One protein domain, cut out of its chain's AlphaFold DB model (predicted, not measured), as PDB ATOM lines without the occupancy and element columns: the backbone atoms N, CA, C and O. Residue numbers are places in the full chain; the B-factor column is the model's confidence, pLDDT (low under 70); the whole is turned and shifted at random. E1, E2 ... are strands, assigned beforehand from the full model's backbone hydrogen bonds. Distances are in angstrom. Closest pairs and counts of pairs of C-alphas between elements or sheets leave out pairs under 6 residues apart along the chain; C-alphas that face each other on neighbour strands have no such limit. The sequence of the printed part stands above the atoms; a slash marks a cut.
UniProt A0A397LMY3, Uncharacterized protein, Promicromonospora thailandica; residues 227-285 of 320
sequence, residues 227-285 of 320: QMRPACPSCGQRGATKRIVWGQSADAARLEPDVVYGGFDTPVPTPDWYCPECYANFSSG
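This is residues 227 to 285 of the 320 residues of an uncharacterized protein of Promicromonospora thailandica (UniProt A0A397LMY3). What shape is this? It has little regular structure: two short strands side by side, E1 and E2, sit amid long loops, with the loop of residues 246 to 258 at one end and residues 227 to 241 at the other. Short antiparallel pairings tie residues 273 to 274 to E1 and to residues 281 to 282. How is it made up? The 59 printed residues have no named helix and, in chain order, strands E1 and E2, a parallel sheet; the class is all strand, with 7 residues in named elements. The whole is compact, radius of gyration of the C-alphas 11.5 A, spanning 32 by 26 by 19 A.

Where is E1? Residues 242 to 245, 9.5 A, from C-alpha 242 at (190.382, 195.271, 171.369). Where is E2? Residues 259 to 261, 6.4 A, to C-alpha 261 at (186.586, 187.677, 166.590).

How do the strands run? E1 and E2 are parallel neighbours, their directions 37 degrees apart; C-alphas 243 and 259 face each other at 4.8 A. Which backbone atoms pair? N 245 and O 260 are within hydrogen-bond range, 2.9 A.

Is it continuous? The printed part has no cut; the E1 to E2 link is long, 13 residues. Where is confidence low? Residues 227, 249 to 257, 263 to 264 and 285 are under 70.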
ATOM      1  N   GLN A 227     196.058 204.238 171.043       66.12
ATOM      2  CA  GLN A 227     195.615 205.502 171.647       66.12
ATOM      3  C   GLN A 227     194.247 205.986 171.136       66.12
ATOM      4  O   GLN A 227     193.506 206.624 171.881       66.12
ATOM      5  N   MET A 228     193.883 205.639 169.898       71.94
ATOM      6  CA  MET A 228     192.561 205.920 169.315       71.94
ATOM      7  C   MET A 228     191.438 205.044 169.900       71.94
ATOM      8  O   MET A 228     190.264 205.267 169.599       71.94
ATOM      9  N   ARG A 229     191.768 204.030 170.712       82.81
ATOM     10  CA  ARG A 229     190.772 203.130 171.304       82.81
ATOM     11  C   ARG A 229     190.127 203.782 172.531       82.81
ATOM     12  O   ARG A 229     190.811 204.456 173.305       82.81
ATOM     13  N   PRO A 230     188.819 203.580 172.752       82.81
ATOM     14  CA  PRO A 230     188.138 204.144 173.906       82.81
ATOM     15  C   PRO A 230     188.682 203.554 175.210       82.81
ATOM     16  O   PRO A 230     189.051 202.378 175.272       82.81
ATOM     17  N   ALA A 231     188.683 204.373 176.266       85.31
ATOM     18  CA  ALA A 231     188.931 203.896 177.620       85.31
ATOM     19  C   ALA A 231     187.839 202.896 178.023       85.31
ATOM     20  O   ALA A 231     186.662 203.114 177.724       85.31
ATOM     21  N   CYS A 232     188.211 201.820 178.716       85.69
ATOM     22  CA  CYS A 232     187.225 200.890 179.249       85.69
ATOM     23  C   CYS A 232     186.354 201.604 180.303       85.69
ATOM     24  O   CYS A 232     186.906 202.112 181.280       85.69
ATOM     25  N   PRO A 233     185.017 201.620 180.167       85.50
ATOM     26  CA  PRO A 233     184.144 202.285 181.135       85.50
ATOM     27  C   PRO A 233     184.114 201.577 182.498       85.50
ATOM     28  O   PRO A 233     183.771 202.201 183.495       85.50
ATOM     29  N   SER A 234     184.472 200.290 182.554       85.62
ATOM     30  CA  SER A 234     184.430 199.495 183.784       85.62
ATOM     31  C   SER A 234     185.694 199.627 184.637       85.62
ATOM     32  O   SER A 234     185.585 199.669 185.856       85.62
ATOM     33  N   CYS A 235     186.884 199.690 184.024       84.75
ATOM     34  CA  CYS A 235     188.160 199.741 184.755       84.75
ATOM     35  C   CYS A 235     189.047 200.955 184.432       84.75
ATOM     36  O   CYS A 235     190.110 201.104 185.022       84.75
ATOM     37  N   GLY A 236     188.654 201.818 183.489       82.62
ATOM     38  CA  GLY A 236     189.401 203.026 183.119       82.62
ATOM     39  C   GLY A 236     190.626 202.798 182.224       82.62
ATOM     40  O   GLY A 236     191.217 203.773 181.756       82.62
ATOM     41  N   GLN A 237     190.989 201.544 181.931       82.62
ATOM     42  CA  GLN A 237     192.176 201.228 181.134       82.62
ATOM     43  C   GLN A 237     192.092 201.827 179.721       82.62
ATOM     44  O   GLN A 237     191.105 201.630 179.005       82.62
ATOM     45  N   ARG A 238     193.152 202.526 179.301       79.94
ATOM     46  CA  ARG A 238     193.327 203.089 177.949       79.94
ATOM     47  C   ARG A 238     194.320 202.259 177.140       79.94
ATOM     48  O   ARG A 238     195.162 201.572 177.706       79.94
ATOM     49  N   GLY A 239     194.221 202.299 175.812       74.75
ATOM     50  CA  GLY A 239     195.200 201.667 174.917       74.75
ATOM     51  C   GLY A 239     195.083 200.148 174.749       74.75
ATOM     52  O   GLY A 239     195.453 199.621 173.705       74.75
ATOM     53  N   ALA A 240     194.535 199.441 175.741       80.06
ATOM     54  CA  ALA A 240     194.535 197.976 175.787       80.06
ATOM     55  C   ALA A 240     193.260 197.308 175.240       80.06
ATOM     56  O   ALA A 240     193.231 196.090 175.070       80.06
ATOM     57  N   THR A 241     192.190 198.063 174.972       86.19
ATOM     58  CA  THR A 241     190.932 197.484 174.471       86.19
ATOM     59  C   THR A 241     191.124 196.929 173.059       86.19
ATOM     60  O   THR A 241     191.996 197.377 172.315       86.19
ATOM     61  N   LYS A 242     190.352 195.910 172.689       87.25
ATOM     62  CA  LYS A 242     190.382 195.271 171.369       87.25
ATOM     63  C   LYS A 242     189.046 195.468 170.680       87.25
ATOM     64  O   LYS A 242     188.007 195.416 171.335       87.25
ATOM     65  N   ARG A 243     189.063 195.695 169.368       87.44
ATOM     66  CA  ARG A 243     187.825 195.805 168.590       87.44
ATOM     67  C   ARG A 243     187.214 194.418 168.420       87.44
ATOM     68  O   ARG A 243     187.946 193.478 168.119       87.44
ATOM     69  N   ILE A 244     185.903 194.290 168.586       86.31
ATOM     70  CA  ILE A 244     185.199 193.037 168.313       86.31
ATOM     71  C   ILE A 244     184.738 193.035 166.854       86.31
ATOM     72  O   ILE A 244     184.088 193.976 166.396       86.31
ATOM     73  N   VAL A 245     185.086 191.987 166.112       84.25
ATOM     74  CA  VAL A 245     184.587 191.738 164.755       84.25
ATOM     75  C   VAL A 245     183.633 190.556 164.820       84.25
ATOM     76  O   VAL A 245     184.045 189.430 165.085       84.25
ATOM     77  N   TRP A 246     182.348 190.824 164.610       82.50
ATOM     78  CA  TRP A 246     181.286 189.821 164.641       82.50
ATOM     79  C   TRP A 246     181.069 189.190 163.263       82.50
ATOM     80  O   TRP A 246     181.239 189.851 162.240       82.50
ATOM     81  N   GLY A 247     180.670 187.914 163.233       72.06
ATOM     82  CA  GLY A 247     180.240 187.238 162.002       72.06
ATOM     83  C   GLY A 247     181.351 186.878 161.005       72.06
ATOM     84  O   GLY A 247     181.043 186.432 159.901       72.06
ATOM     85  N   GLN A 248     182.625 187.043 161.373       72.06
ATOM     86  CA  GLN A 248     183.771 186.643 160.553       72.06
ATOM     87  C   GLN A 248     184.435 185.391 161.142       72.06
ATOM     88  O   GLN A 248     184.757 185.356 162.328       72.06
ATOM     89  N   SER A 249     184.669 184.364 160.315       64.06
ATOM     90  CA  SER A 249     185.438 183.192 160.739       64.06
ATOM     91  C   SER A 249     186.903 183.569 160.954       64.06
ATOM     92  O   SER A 249     187.523 184.240 160.125       64.06
ATOM     93  N   ALA A 250     187.466 183.110 162.069       61.03
ATOM     94  CA  ALA A 250     188.884 183.223 162.378       61.03
ATOM     95  C   ALA A 250     189.704 182.282 161.475       61.03
ATOM     96  O   ALA A 250     190.202 181.253 161.928       61.03
ATOM     97  N   ASP A 251     189.828 182.592 160.182       61.09
ATOM     98  CA  ASP A 251     190.782 181.885 159.327       61.09
ATOM     99  C   ASP A 251     192.195 182.138 159.868       61.09
ATOM    100  O   ASP A 251     192.647 183.282 159.991       61.09
ATOM    101  N   ALA A 252     192.900 181.052 160.201       52.00
ATOM    102  CA  ALA A 252     194.128 181.033 161.002       52.00
ATOM    103  C   ALA A 252     195.318 181.842 160.432       52.00
ATOM    104  O   ALA A 252     196.355 181.945 161.081       52.00
ATOM    105  N   ALA A 253     195.184 182.431 159.241       45.94
ATOM    106  CA  ALA A 253     196.232 183.186 158.557       45.94
ATOM    107  C   ALA A 253     196.097 184.724 158.653       45.94
ATOM    108  O   ALA A 253     196.992 185.424 158.182       45.94
ATOM    109  N   ARG A 254     195.013 185.281 159.227       56.41
ATOM    110  CA  ARG A 254     194.785 186.749 159.305       56.41
ATOM    111  C   ARG A 254     194.210 187.221 160.647       56.41
ATOM    112  O   ARG A 254     193.296 188.044 160.699       56.41
ATOM    113  N   LEU A 255     194.736 186.706 161.752       60.81
ATOM    114  CA  LEU A 255     194.408 187.255 163.067       60.81
ATOM    115  C   LEU A 255     195.166 188.570 163.265       60.81
ATOM    116  O   LEU A 255     196.371 188.571 163.506       60.81
ATOM    117  N   GLU A 256     194.462 189.696 163.141       68.12
ATOM    118  CA  GLU A 256     195.002 190.983 163.567       68.12
ATOM    119  C   GLU A 256     195.146 190.973 165.101       68.12
ATOM    120  O   GLU A 256     194.177 190.655 165.797       68.12
ATOM    121  N   PRO A 257     196.321 191.317 165.663       68.62
ATOM    122  CA  PRO A 257     196.569 191.249 167.113       68.62
ATOM    123  C   PRO A 257     195.636 192.164 167.939       68.62
ATOM    124  O   PRO A 257     195.418 191.941 169.140       68.62
ATOM    125  N   ASP A 258     195.058 193.157 167.264       72.50
ATOM    126  CA  ASP A 258     194.245 194.260 167.779       72.50
ATOM    127  C   ASP A 258     192.748 193.922 167.902       72.50
ATOM    128  O   ASP A 258     191.965 194.733 168.410       72.50
ATOM    129  N   VAL A 259     192.340 192.753 167.404       79.94
ATOM    130  CA  VAL A 259     190.939 192.374 167.198       79.94
ATOM    131  C   VAL A 259     190.604 191.104 167.978       79.94
ATOM    132  O   VAL A 259     191.437 190.216 168.157       79.94
ATOM    133  N   VAL A 260     189.361 191.016 168.444       81.31
ATOM    134  CA  VAL A 260     188.745 189.776 168.921       81.31
ATOM    135  C   VAL A 260     187.626 189.407 167.958       81.31
ATOM    136  O   VAL A 260     186.763 190.228 167.656       81.31
ATOM    137  N   TYR A 261     187.640 188.175 167.465       81.38
ATOM    138  CA  TYR A 261     186.586 187.677 166.590       81.38
ATOM    139  C   TYR A 261     185.458 187.103 167.445       81.38
ATOM    140  O   TYR A 261     185.657 186.142 168.191       81.38
ATOM    141  N   GLY A 262     184.292 187.739 167.372       72.06
ATOM    142  CA  GLY A 262     183.066 187.244 167.976       72.06
ATOM    143  C   GLY A 262     182.487 186.088 167.160       72.06
ATOM    144  O   GLY A 262     182.727 185.981 165.956       72.06
ATOM    145  N   GLY A 263     181.721 185.214 167.816       69.56
ATOM    146  CA  GLY A 263     181.016 184.123 167.141       69.56
ATOM    147  C   GLY A 263     180.007 184.618 166.094       69.56
ATOM    148  O   GLY A 263     179.738 185.813 165.966       69.56
ATOM    149  N   PHE A 264     179.425 183.682 165.341       65.38
ATOM    150  CA  PHE A 264     178.399 184.002 164.341       65.38
ATOM    151  C   PHE A 264     177.111 184.559 164.967       65.38
ATOM    152  O   PHE A 264     176.451 185.405 164.361       65.38
ATOM    153  N   ASP A 265     176.795 184.157 166.199       70.00
ATOM    154  CA  ASP A 265     175.665 184.691 166.955       70.00
ATOM    155  C   ASP A 265     176.028 186.056 167.554       70.00
ATOM    156  O   ASP A 265     176.732 186.162 168.560       70.00
ATOM    157  N   THR A 266     175.561 187.118 166.895       74.94
ATOM    158  CA  THR A 266     175.839 188.505 167.279       74.94
ATOM    159  C   THR A 266     174.852 188.956 168.367       74.94
ATOM    160  O   THR A 266     173.649 189.007 168.098       74.94
ATOM    161  N   PRO A 267     175.308 189.296 169.589       74.44
ATOM    162  CA  PRO A 267     174.420 189.752 170.654       74.44
ATOM    163  C   PRO A 267     173.827 191.130 170.332       74.44
ATOM    164  O   PRO A 267     174.428 191.925 169.606       74.44
ATOM    165  N   VAL A 268     172.652 191.427 170.895       74.12
ATOM    166  CA  VAL A 268     171.974 192.727 170.765       74.12
ATOM    167  C   VAL A 268     171.750 193.320 172.169       74.12
ATOM    168  O   VAL A 268     171.078 192.673 172.973       74.12
ATOM    169  N   PRO A 269     172.268 194.528 172.484       77.44
ATOM    170  CA  PRO A 269     173.081 195.386 171.619       77.44
ATOM    171  C   PRO A 269     174.466 194.784 171.342       77.44
ATOM    172  O   PRO A 269     175.052 194.121 172.197       77.44
ATOM    173  N   THR A 270     174.974 195.016 170.134       83.88
ATOM    174  CA  THR A 270     176.252 194.467 169.674       83.88
ATOM    175  C   THR A 270     177.406 195.308 170.209       83.88
ATOM    176  O   THR A 270     177.506 196.472 169.829       83.88
ATOM    177  N   PRO A 271     178.271 194.765 171.083       86.69
ATOM    178  CA  PRO A 271     179.398 195.513 171.611       86.69
ATOM    179  C   PRO A 271     180.490 195.651 170.546       86.69
ATOM    180  O   PRO A 271     180.782 194.706 169.808       86.69
ATOM    181  N   ASP A 272     181.121 196.820 170.506       87.75
ATOM    182  CA  ASP A 272     182.190 197.141 169.552       87.75
ATOM    183  C   ASP A 272     183.589 196.836 170.107       87.75
ATOM    184  O   ASP A 272     184.548 196.680 169.347       87.75
ATOM    185  N   TRP A 273     183.717 196.762 171.435       90.50
ATOM    186  CA  TRP A 273     184.988 196.703 172.147       90.50
ATOM    187  C   TRP A 273     184.987 195.659 173.257       90.50
ATOM    188  O   TRP A 273     184.002 195.476 173.972       90.50
ATOM    189  N   TYR A 274     186.145 195.037 173.437       89.88
ATOM    190  CA  TYR A 274     186.455 194.096 174.502       89.88
ATOM    191  C   TYR A 274     187.660 194.598 175.303       89.88
ATOM    192  O   TYR A 274     188.682 194.987 174.732       89.88
ATOM    193  N   CYS A 275     187.566 194.599 176.631       90.00
ATOM    194  CA  CYS A 275     188.683 194.914 177.516       90.00
ATOM    195  C   CYS A 275     189.352 193.619 178.007       90.00
ATOM    196  O   CYS A 275     188.699 192.864 178.722       90.00
ATOM    197  N   PRO A 276     190.638 193.363 177.702       87.88
ATOM    198  CA  PRO A 276     191.321 192.162 178.186       87.88
ATOM    199  C   PRO A 276     191.614 192.191 179.695       87.88
ATOM    200  O   PRO A 276     191.736 191.133 180.296       87.88
ATOM    201  N   GLU A 277     191.686 193.373 180.317       89.88
ATOM    202  CA  GLU A 277     192.009 193.509 181.748       89.88
ATOM    203  C   GLU A 277     190.853 193.084 182.660       89.88
ATOM    204  O   GLU A 277     191.048 192.398 183.659       89.88
ATOM    205  N   CYS A 278     189.631 193.505 182.325       88.69
ATOM    206  CA  CYS A 278     188.441 193.244 183.142       88.69
ATOM    207  C   CYS A 278     187.381 192.398 182.427       88.69
ATOM    208  O   CYS A 278     186.291 192.204 182.959       88.69
ATOM    209  N   TYR A 279     187.690 191.901 181.228       90.69
ATOM    210  CA  TYR A 279     186.818 191.060 180.399       90.69
ATOM    211  C   TYR A 279     185.487 191.724 179.995       90.69
ATOM    212  O   TYR A 279     184.569 191.045 179.533       90.69
ATOM    213  N   ALA A 280     185.370 193.049 180.140       88.75
ATOM    214  CA  ALA A 280     184.153 193.786 179.821       88.75
ATOM    215  C   ALA A 280     183.967 193.966 178.305       88.75
ATOM    216  O   ALA A 280     184.888 194.385 177.601       88.75
ATOM    217  N   ASN A 281     182.740 193.727 177.834       89.62
ATOM    218  CA  ASN A 281     182.277 194.076 176.492       89.62
ATOM    219  C   ASN A 281     181.506 195.397 176.544       89.62
ATOM    220  O   ASN A 281     180.629 195.560 177.392       89.62
ATOM    221  N   PHE A 282     181.802 196.333 175.645       88.31
ATOM    222  CA  PHE A 282     181.146 197.639 175.622       88.31
ATOM    223  C   PHE A 282     181.129 198.253 174.216       88.31
ATOM    224  O   PHE A 282     181.850 197.824 173.319       88.31
ATOM    225  N   SER A 283     180.313 199.288 174.036       86.44
ATOM    226  CA  SER A 283     180.273 200.114 172.824       86.44
ATOM    227  C   SER A 283     180.658 201.546 173.155       86.44
ATOM    228  O   SER A 283     180.436 202.021 174.270       86.44
ATOM    229  N   SER A 284     181.231 202.249 172.182       76.12
ATOM    230  CA  SER A 284     181.565 203.669 172.301       76.12
ATOM    231  C   SER A 284     180.717 204.472 171.319       76.12
ATOM    232  O   SER A 284     180.876 204.322 170.110       76.12
ATOM    233  N   GLY A 285     179.841 205.338 171.824       67.06
ATOM    234  CA  GLY A 285     179.124 206.320 171.010       67.06
ATOM    235  C   GLY A 285     179.810 207.682 171.072       67.06
ATOM    236  O   GLY A 285     180.211 208.125 172.147       67.06
TER     237      GLY A 285